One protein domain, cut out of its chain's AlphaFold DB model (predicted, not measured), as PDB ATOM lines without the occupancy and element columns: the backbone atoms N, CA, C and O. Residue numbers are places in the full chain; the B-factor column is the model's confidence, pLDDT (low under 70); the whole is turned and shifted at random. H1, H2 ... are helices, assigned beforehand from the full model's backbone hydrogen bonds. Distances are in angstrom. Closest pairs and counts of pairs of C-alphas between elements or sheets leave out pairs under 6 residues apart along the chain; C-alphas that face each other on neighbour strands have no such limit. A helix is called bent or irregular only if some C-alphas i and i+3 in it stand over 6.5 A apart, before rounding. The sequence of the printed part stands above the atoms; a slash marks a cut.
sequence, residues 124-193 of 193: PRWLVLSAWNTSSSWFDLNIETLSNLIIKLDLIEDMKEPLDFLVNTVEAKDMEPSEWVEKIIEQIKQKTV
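Overview. This is residues 124 to 193 of the 193 residues of an uncharacterized protein of Desulfobacteraceae bacterium (UniProt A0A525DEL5). Two helical hairpins, H1 with H2 and H3 with H4, pack on each other as two layers: H2, the longest helix, crosses H4, and H1 crosses H3. The printed part has 70 residues with four named helices, H1 to H4 in chain order, and is all helix. It is compact, radius of gyration of the C-alphas 11.0 A, spanning 31 by 23 by 17 A.

Along the chain. Find C-alpha 136 at (9.683, 42.773, -42.062); from there H2 runs 24.2 A to residue 152, irregular, with C-alphas 137 and 140 8.0 A apart, and with a kink of 32 degrees near residue 143. H1 is residues 124 to 132. H3, residues 157 to 169, is irregular: C-alphas 158 and 161 are 7.0 A apart. H4, residues 177 to 192, ends at C-alpha (25.845, 61.753, -32.509).

Arrangement. H2 touches H4 at a steep tilt of 39 degrees; look at their closest C-alphas, Ile 143 and Ile 184, 5.5 A apart. H1 touches H3, closest C-alphas Arg 125 and Pro 162, 4.6 A. O i to N i+4 pairs are within hydrogen-bond range throughout H1 and H4, in 11 of 13 in H2 and 7 of 9 in H3.

Size, cuts and confidence. The printed part has no cut, no long link and no printed residue under pLDDT 70.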
ATOM      1  N   PRO A 124      29.016  41.485 -31.826       94.62
ATOM      2  CA  PRO A 124      28.399  42.505 -32.677       94.62
ATOM      3  C   PRO A 124      27.654  41.947 -33.895       94.62
ATOM      4  O   PRO A 124      26.593  42.450 -34.262       94.62
ATOM      5  N   ARG A 125      28.165  40.864 -34.494       93.12
ATOM      6  CA  ARG A 125      27.533  40.210 -35.644       93.12
ATOM      7  C   ARG A 125      26.197  39.584 -35.268       93.12
ATOM      8  O   ARG A 125      25.220  39.757 -35.990       93.12
ATOM      9  N   TRP A 126      26.137  38.913 -34.120       93.31
ATOM     10  CA  TRP A 126      24.888  38.341 -33.620       93.31
ATOM     11  C   TRP A 126      23.847  39.418 -33.326       93.31
ATOM     12  O   TRP A 126      22.679  39.198 -33.614       93.31
ATOM     13  N   LEU A 127      24.258  40.584 -32.820       94.06
ATOM     14  CA  LEU A 127      23.343  41.703 -32.593       94.06
ATOM     15  C   LEU A 127      22.716  42.221 -33.904       94.06
ATOM     16  O   LEU A 127      21.509  42.451 -33.972       94.06
ATOM     17  N   VAL A 128      23.527  42.414 -34.948       93.50
ATOM     18  CA  VAL A 128      23.032  42.885 -36.254       93.50
ATOM     19  C   VAL A 128      22.112  41.850 -36.896       93.50
ATOM     20  O   VAL A 128      21.022  42.190 -37.353       93.50
ATOM     21  N   LEU A 129      22.516  40.578 -36.892       89.62
ATOM     22  CA  LEU A 129      21.740  39.508 -37.516       89.62
ATOM     23  C   LEU A 129      20.453  39.205 -36.749       89.62
ATOM     24  O   LEU A 129      19.430  38.949 -37.375       89.62
ATOM     25  N   SER A 130      20.456  39.322 -35.418       89.00
ATOM     26  CA  SER A 130      19.232  39.195 -34.625       89.00
ATOM     27  C   SER A 130      18.224  40.291 -34.981       89.00
ATOM     28  O   SER A 130      17.037  40.008 -35.135       89.00
ATOM     29  N   ALA A 131      18.691  41.531 -35.178       90.56
ATOM     30  CA  ALA A 131      17.849  42.644 -35.607       90.56
ATOM     31  C   ALA A 131      17.311  42.451 -37.037       90.56
ATOM     32  O   ALA A 131      16.129  42.703 -37.279       90.56
ATOM     33  N   TRP A 132      18.148  41.978 -37.965       88.44
ATOM     34  CA  TRP A 132      17.765  41.714 -39.356       88.44
ATOM     35  C   TRP A 132      16.774  40.553 -39.506       88.44
ATOM     36  O   TRP A 132      15.829  40.638 -40.289       88.44
ATOM     37  N   ASN A 133      16.944  39.472 -38.738       82.25
ATOM     38  CA  ASN A 133      16.108  38.268 -38.834       82.25
ATOM     39  C   ASN A 133      14.720  38.405 -38.193       82.25
ATOM     40  O   ASN A 133      13.992  37.430 -38.052       82.25
ATOM     41  N   THR A 134      14.311  39.621 -37.858       78.12
ATOM     42  CA  THR A 134      12.944  39.916 -37.429       78.12
ATOM     43  C   THR A 134      11.974  39.997 -38.602       78.12
ATOM     44  O   THR A 134      12.368  40.209 -39.748       78.12
ATOM     45  N   SER A 135      10.676  39.873 -38.307       71.81
ATOM     46  CA  SER A 135       9.629  40.096 -39.309       71.81
ATOM     47  C   SER A 135       9.749  41.491 -39.935       71.81
ATOM     48  O   SER A 135       9.926  42.492 -39.234       71.81
ATOM     49  N   SER A 136       9.581  41.553 -41.257       73.50
ATOM     50  CA  SER A 136       9.683  42.773 -42.062       73.50
ATOM     51  C   SER A 136       8.721  43.876 -41.640       73.50
ATOM     52  O   SER A 136       9.039  45.059 -41.772       73.50
ATOM     53  N   SER A 137       7.593  43.520 -41.016       74.50
ATOM     54  CA  SER A 137       6.658  44.486 -40.430       74.50
ATOM     55  C   SER A 137       7.272  45.341 -39.314       74.50
ATOM     56  O   SER A 137       6.655  46.311 -38.883       74.50
ATOM     57  N   TRP A 138       8.459  44.977 -38.820       76.94
ATOM     58  CA  TRP A 138       9.163  45.653 -37.733       76.94
ATOM     59  C   TRP A 138      10.472  46.318 -38.168       76.94
ATOM     60  O   TRP A 138      11.190  46.819 -37.304       76.94
ATOM     61  N   PHE A 139      10.801  46.359 -39.466       82.31
ATOM     62  CA  PHE A 139      12.094  46.878 -39.929       82.31
ATOM     63  C   PHE A 139      12.398  48.291 -39.432       82.31
ATOM     64  O   PHE A 139      13.456  48.486 -38.843       82.31
ATOM     65  N   ASP A 140      11.472  49.242 -39.562       86.06
ATOM     66  CA  ASP A 140      11.701  50.614 -39.091       86.06
ATOM     67  C   ASP A 140      11.927  50.679 -37.571       86.06
ATOM     68  O   ASP A 140      12.840  51.362 -37.100       86.06
ATOM     69  N   LEU A 141      11.152  49.908 -36.794       88.38
ATOM     70  CA  LEU A 141      11.326  49.826 -35.342       88.38
ATOM     71  C   LEU A 141      12.682  49.208 -34.976       88.38
ATOM     72  O   LEU A 141      13.322  49.643 -34.017       88.38
ATOM     73  N   ASN A 142      13.132  48.200 -35.721       89.00
ATOM     74  CA  ASN A 142      14.402  47.529 -35.466       89.00
ATOM     75  C   ASN A 142      15.598  48.376 -35.888       89.00
ATOM     76  O   ASN A 142      16.581  48.389 -35.153       89.00
ATOM     77  N   ILE A 143      15.497  49.152 -36.972       93.31
ATOM     78  CA  ILE A 143      16.488  50.176 -37.328       93.31
ATOM     79  C   ILE A 143      16.636  51.156 -36.165       93.31
ATOM     80  O   ILE A 143      17.751  51.388 -35.694       93.31
ATOM     81  N   GLU A 144      15.524  51.704 -35.663       94.06
ATOM     82  CA  GLU A 144      15.560  52.657 -34.552       94.06
ATOM     83  C   GLU A 144      16.148  52.036 -33.283       94.06
ATOM     84  O   GLU A 144      17.049  52.607 -32.656       94.06
ATOM     85  N   THR A 145      15.657  50.855 -32.906       93.25
ATOM     86  CA  THR A 145      16.057  50.190 -31.665       93.25
ATOM     87  C   THR A 145      17.525  49.768 -31.713       93.25
ATOM     88  O   THR A 145      18.253  50.019 -30.753       93.25
ATOM     89  N   LEU A 146      17.991  49.200 -32.830       96.06
ATOM     90  CA  LEU A 146      19.391  48.823 -33.009       96.06
ATOM     91  C   LEU A 146      20.301  50.055 -33.015       96.06
ATOM     92  O   LEU A 146      21.303  50.061 -32.308       96.06
ATOM     93  N   SER A 147      19.938  51.122 -33.732       96.81
ATOM     94  CA  SER A 147      20.732  52.362 -33.766       96.81
ATOM     95  C   SER A 147      20.885  52.969 -32.368       96.81
ATOM     96  O   SER A 147      21.984  53.339 -31.957       96.81
ATOM     97  N   ASN A 148      19.792  53.021 -31.596       95.94
ATOM     98  CA  ASN A 148      19.811  53.487 -30.207       95.94
ATOM     99  C   ASN A 148      20.702  52.610 -29.320       95.94
ATOM    100  O   ASN A 148      21.433  53.131 -28.476       95.94
ATOM    101  N   LEU A 149      20.640  51.291 -29.505       96.50
ATOM    102  CA  LEU A 149      21.439  50.341 -28.747       96.50
ATOM    103  C   LEU A 149      22.933  50.485 -29.068       96.50
ATOM    104  O   LEU A 149      23.735  50.541 -28.142       96.50
ATOM    105  N   ILE A 150      23.303  50.620 -30.347       97.50
ATOM    106  CA  ILE A 150      24.691  50.830 -30.795       97.50
ATOM    107  C   ILE A 150      25.290  52.077 -30.139       97.50
ATOM    108  O   ILE A 150      26.394  52.012 -29.600       97.50
ATOM    109  N   ILE A 151      24.554  53.193 -30.137       96.94
ATOM    110  CA  ILE A 151      25.004  54.440 -29.501       96.94
ATOM    111  C   ILE A 151      25.130  54.250 -27.992       96.94
ATOM    112  O   ILE A 151      26.157  54.570 -27.403       96.94
ATOM    113  N   LYS A 152      24.084  53.722 -27.347       96.50
ATOM    114  CA  LYS A 152      24.037  53.593 -25.888       96.50
ATOM    115  C   LYS A 152      25.124  52.666 -25.349       96.50
ATOM    116  O   LYS A 152      25.636  52.901 -24.258       96.50
ATOM    117  N   LEU A 153      25.444  51.617 -26.097       96.62
ATOM    118  CA  LEU A 153      26.481  50.663 -25.746       96.62
ATOM    119  C   LEU A 153      27.868  51.076 -26.245       96.62
ATOM    120  O   LEU A 153      28.808  50.339 -25.966       96.62
ATOM    121  N   ASP A 154      28.020  52.222 -26.912       96.62
ATOM    122  CA  ASP A 154      29.295  52.705 -27.457       96.62
ATOM    123  C   ASP A 154      29.962  51.680 -28.393       96.62
ATOM    124  O   ASP A 154      31.096  51.260 -28.189       96.62
ATOM    125  N   LEU A 155      29.200  51.205 -29.384       96.75
ATOM    126  CA  LEU A 155      29.617  50.150 -30.318       96.75
ATOM    127  C   LEU A 155      29.832  50.659 -31.747       96.75
ATOM    128  O   LEU A 155      29.950  49.856 -32.663       96.75
ATOM    129  N   ILE A 156      29.828  51.975 -31.973       96.38
ATOM    130  CA  ILE A 156      29.819  52.556 -33.329       96.38
ATOM    131  C   ILE A 156      30.978  52.015 -34.181       96.38
ATOM    132  O   ILE A 156      30.756  51.584 -35.311       96.38
ATOM    133  N   GLU A 157      32.189  51.972 -33.621       95.56
ATOM    134  CA  GLU A 157      33.376  51.455 -34.315       95.56
ATOM    135  C   GLU A 157      33.312  49.933 -34.535       95.56
ATOM    136  O   GLU A 157      33.709  49.436 -35.591       95.56
ATOM    137  N   ASP A 158      32.740  49.195 -33.580       96.50
ATOM    138  CA  ASP A 158      32.617  47.732 -33.624       96.50
ATOM    139  C   ASP A 158      31.563  47.246 -34.634       96.50
ATOM    140  O   ASP A 158      31.546  46.071 -35.002       96.50
ATOM    141  N   MET A 159      30.669  48.129 -35.096       96.56
ATOM    142  CA  MET A 159      29.571  47.764 -36.001       96.56
ATOM    143  C   MET A 159      29.955  47.733 -37.476       96.56
ATOM    144  O   MET A 159      29.195  47.189 -38.276       96.56
ATOM    145  N   LYS A 160      31.122  48.262 -37.857       95.94
ATOM    146  CA  LYS A 160      31.518  48.331 -39.269       95.94
ATOM    147  C   LYS A 160      31.552  46.951 -39.935       95.94
ATOM    148  O   LYS A 160      30.866  46.738 -40.927       95.94
ATOM    149  N   GLU A 161      32.313  46.011 -39.376       96.69
ATOM    150  CA  GLU A 161      32.439  44.661 -39.945       96.69
ATOM    151  C   GLU A 161      31.102  43.881 -39.927       96.69
ATOM    152  O   GLU A 161      30.743  43.320 -40.962       96.69
ATOM    153  N   PRO A 162      30.314  43.864 -38.831       96.06
ATOM    154  CA  PRO A 162      28.971  43.273 -38.819       96.06
ATOM    155  C   PRO A 162      28.006  43.807 -39.883       96.06
ATOM    156  O   PRO A 162      27.290  43.022 -40.505       96.06
ATOM    157  N   LEU A 163      27.963  45.128 -40.081       96.38
ATOM    158  CA  LEU A 163      27.077  45.750 -41.065       96.38
ATOM    159  C   LEU A 163      27.554  45.458 -42.492       96.38
ATOM    160  O   LEU A 163      26.740  45.098 -43.339       96.38
ATOM    161  N   ASP A 164      28.866  45.512 -42.745       95.44
ATOM    162  CA  ASP A 164      29.446  45.114 -44.032       95.44
ATOM    163  C   ASP A 164      29.154  43.634 -44.334       95.44
ATOM    164  O   ASP A 164      28.812  43.279 -45.463       95.44
ATOM    165  N   PHE A 165      29.247  42.751 -43.334       93.88
ATOM    166  CA  PHE A 165      28.899  41.337 -43.487       93.88
ATOM    167  C   PHE A 165      27.446  41.158 -43.941       93.88
ATOM    168  O   PHE A 165      27.203  40.396 -44.880       93.88
ATOM    169  N   LEU A 166      26.508  41.878 -43.313       92.75
ATOM    170  CA  LEU A 166      25.087  41.829 -43.655       92.75
ATOM    171  C   LEU A 166      24.857  42.205 -45.127       92.75
ATOM    172  O   LEU A 166      24.218  41.447 -45.848       92.75
ATOM    173  N   VAL A 167      25.442  43.316 -45.591       94.50
ATOM    174  CA  VAL A 167      25.296  43.787 -46.983       94.50
ATOM    175  C   VAL A 167      25.837  42.784 -48.003       94.50
ATOM    176  O   VAL A 167      25.272  42.640 -49.083       94.50
ATOM    177  N   ASN A 168      26.939  42.103 -47.682       91.69
ATOM    178  CA  ASN A 168      27.658  41.273 -48.651       91.69
ATOM    179  C   ASN A 168      27.245  39.796 -48.657       91.69
ATOM    180  O   ASN A 168      27.584  39.085 -49.603       91.69
ATOM    181  N   THR A 169      26.586  39.318 -47.600       87.06
ATOM    182  CA  THR A 169      26.386  37.872 -47.384       87.06
ATOM    183  C   THR A 169      24.923  37.480 -47.293       87.06
ATOM    184  O   THR A 169      24.588  36.336 -47.577       87.06
ATOM    185  N   VAL A 170      24.055  38.400 -46.877       86.00
ATOM    186  CA  VAL A 170      22.663  38.077 -46.583       86.00
ATOM    187  C   VAL A 170      21.781  38.429 -47.771       86.00
ATOM    188  O   VAL A 170      21.908  39.500 -48.356       86.00
ATOM    189  N   GLU A 171      20.890  37.513 -48.134       84.75
ATOM    190  CA  GLU A 171      19.924  37.740 -49.205       84.75
ATOM    191  C   GLU A 171      18.858  38.763 -48.791       84.75
ATOM    192  O   GLU A 171      18.468  38.865 -47.621       84.75
ATOM    193  N   ALA A 172      18.374  39.521 -49.774       83.81
ATOM    194  CA  ALA A 172      17.288  40.462 -49.569       83.81
ATOM    195  C   ALA A 172      15.994  39.738 -49.174       83.81
ATOM    196  O   ALA A 172      15.666  38.669 -49.691       83.81
ATOM    197  N   LYS A 173      15.250  40.363 -48.258       80.00
ATOM    198  CA  LYS A 173      13.879  39.974 -47.904       80.00
ATOM    199  C   LYS A 173      12.921  40.964 -48.577       80.00
ATOM    200  O   LYS A 173      13.003  41.186 -49.778       80.00
ATOM    201  N   ASP A 174      12.074  41.631 -47.798       84.62
ATOM    202  CA  ASP A 174      11.218  42.725 -48.280       84.62
ATOM    203  C   ASP A 174      11.972  44.064 -48.448       84.62
ATOM    204  O   ASP A 174      11.413  45.035 -48.954       84.62
ATOM    205  N   MET A 175      13.231  44.132 -48.003       88.19
ATOM    206  CA  MET A 175      14.121  45.290 -48.113       88.19
ATOM    207  C   MET A 175      15.519  44.808 -48.504       88.19
ATOM    208  O   MET A 175      15.936  43.720 -48.094       88.19
ATOM    209  N   GLU A 176      16.244  45.621 -49.269       92.81
ATOM    210  CA  GLU A 176      17.649  45.364 -49.582       92.81
ATOM    211  C   GLU A 176      18.520  45.579 -48.330       92.81
ATOM    212  O   GLU A 176      18.388  46.617 -47.669       92.81
ATOM    213  N   PRO A 177      19.447  44.659 -47.996       92.50
ATOM    214  CA  PRO A 177      20.329  44.805 -46.839       92.50
ATOM    215  C   PRO A 177      21.113  46.123 -46.842       92.50
ATOM    216  O   PRO A 177      21.286  46.743 -45.794       92.50
ATOM    217  N   SER A 178      21.541  46.595 -48.020       95.62
ATOM    218  CA  SER A 178      22.228  47.882 -48.164       95.62
ATOM    219  C   SER A 178      21.343  49.065 -47.774       95.62
ATOM    220  O   SER A 178      21.800  49.941 -47.046       95.62
ATOM    221  N   GLU A 179      20.072  49.076 -48.190       95.38
ATOM    222  CA  GLU A 179      19.122  50.136 -47.823       95.38
ATOM    223  C   GLU A 179      18.887  50.151 -46.305       95.38
ATOM    224  O   GLU A 179      18.863  51.210 -45.672       95.38
ATOM    225  N   TRP A 180      18.746  48.971 -45.700       94.69
ATOM    226  CA  TRP A 180      18.540  48.840 -44.261       94.69
ATOM    227  C   TRP A 180      19.748  49.340 -43.453       94.69
ATOM    228  O   TRP A 180      19.591  50.109 -42.500       94.69
ATOM    229  N   VAL A 181      20.964  48.966 -43.868       96.31
ATOM    230  CA  VAL A 181      22.216  49.424 -43.247       96.31
ATOM    231  C   VAL A 181      22.413  50.933 -43.411       96.31
ATOM    232  O   VAL A 181      22.797  51.602 -42.450       96.31
ATOM    233  N   GLU A 182      22.113  51.496 -44.583       97.00
ATOM    234  CA  GLU A 182      22.185  52.943 -44.817       97.00
ATOM    235  C   GLU A 182      21.313  53.725 -43.825       97.00
ATOM    236  O   GLU A 182      21.793  54.687 -43.217       97.00
ATOM    237  N   LYS A 183      20.077  53.268 -43.580       96.94
ATOM    238  CA  LYS A 183      19.162  53.895 -42.611       96.94
ATOM    239  C   LYS A 183      19.691  53.842 -41.176       96.94
ATOM    240  O   LYS A 183      19.540  54.818 -40.442       96.94
ATOM    241  N   ILE A 184      20.337  52.747 -40.768       96.62
ATOM    242  CA  ILE A 184      20.981  52.647 -39.442       96.62
ATOM    243  C   ILE A 184      22.107  53.666 -39.318       96.62
ATOM    244  O   ILE A 184      22.171  54.417 -38.345       96.62
ATOM    245  N   ILE A 185      22.988  53.720 -40.318       96.88
ATOM    246  CA  ILE A 185      24.124  54.644 -40.325       96.88
ATOM    247  C   ILE A 185      23.632  56.094 -40.284       96.88
ATOM    248  O   ILE A 185      24.198  56.915 -39.559       96.88
ATOM    249  N   GLU A 186      22.586  56.424 -41.042       97.25
ATOM    250  CA  GLU A 186      21.977  57.752 -41.020       97.25
ATOM    251  C   GLU A 186      21.410  58.091 -39.636       97.25
ATOM    252  O   GLU A 186      21.721  59.156 -39.097       97.25
ATOM    253  N   GLN A 187      20.653  57.178 -39.020       96.50
ATOM    254  CA  GLN A 187      20.118  57.385 -37.675       96.50
ATOM    255  C   GLN A 187      21.211  57.581 -36.623       96.50
ATOM    256  O   GLN A 187      21.059  58.425 -35.738       96.50
ATOM    257  N   ILE A 188      22.309  56.823 -36.709       96.62
ATOM    258  CA  ILE A 188      23.448  56.987 -35.802       96.62
ATOM    259  C   ILE A 188      24.039  58.389 -35.963       96.62
ATOM    260  O   ILE A 188      24.149  59.116 -34.976       96.62
ATOM    261  N   LYS A 189      24.317  58.813 -37.204       96.25
ATOM    262  CA  LYS A 189      24.865  60.146 -37.505       96.25
ATOM    263  C   LYS A 189      23.984  61.276 -36.979       96.25
ATOM    264  O   LYS A 189      24.505  62.226 -36.406       96.25
ATOM    265  N   GLN A 190      22.665  61.181 -37.147       96.44
ATOM    266  CA  GLN A 190      21.721  62.204 -36.679       96.44
ATOM    267  C   GLN A 190      21.701  62.358 -35.149       96.44
ATOM    268  O   GLN A 190      21.323  63.415 -34.654       96.44
ATOM    269  N   LYS A 191      22.075  61.314 -34.401       94.00
ATOM    270  CA  LYS A 191      22.028  61.285 -32.930       94.00
ATOM    271  C   LYS A 191      23.378  61.570 -32.265       94.00
ATOM    272  O   LYS A 191      23.414  61.776 -31.055       94.00
ATOM    273  N   THR A 192      24.476  61.556 -33.023       91.38
ATOM    274  CA  THR A 192      25.845  61.753 -32.509       91.38
ATOM    275  C   THR A 192      26.465  63.107 -32.875       91.38
ATOM    276  O   THR A 192      27.567  63.399 -32.415       91.38
ATOM    277  N   VAL A 193      25.798  63.902 -33.720       79.38
ATOM    278  CA  VAL A 193      26.187  65.272 -34.117       79.38
ATOM    279  C   VAL A 193      25.399  66.288 -33.300       79.38
ATOM    280  O   VAL A 193      26.024  67.273 -32.847       79.38
TER     281      VAL A 193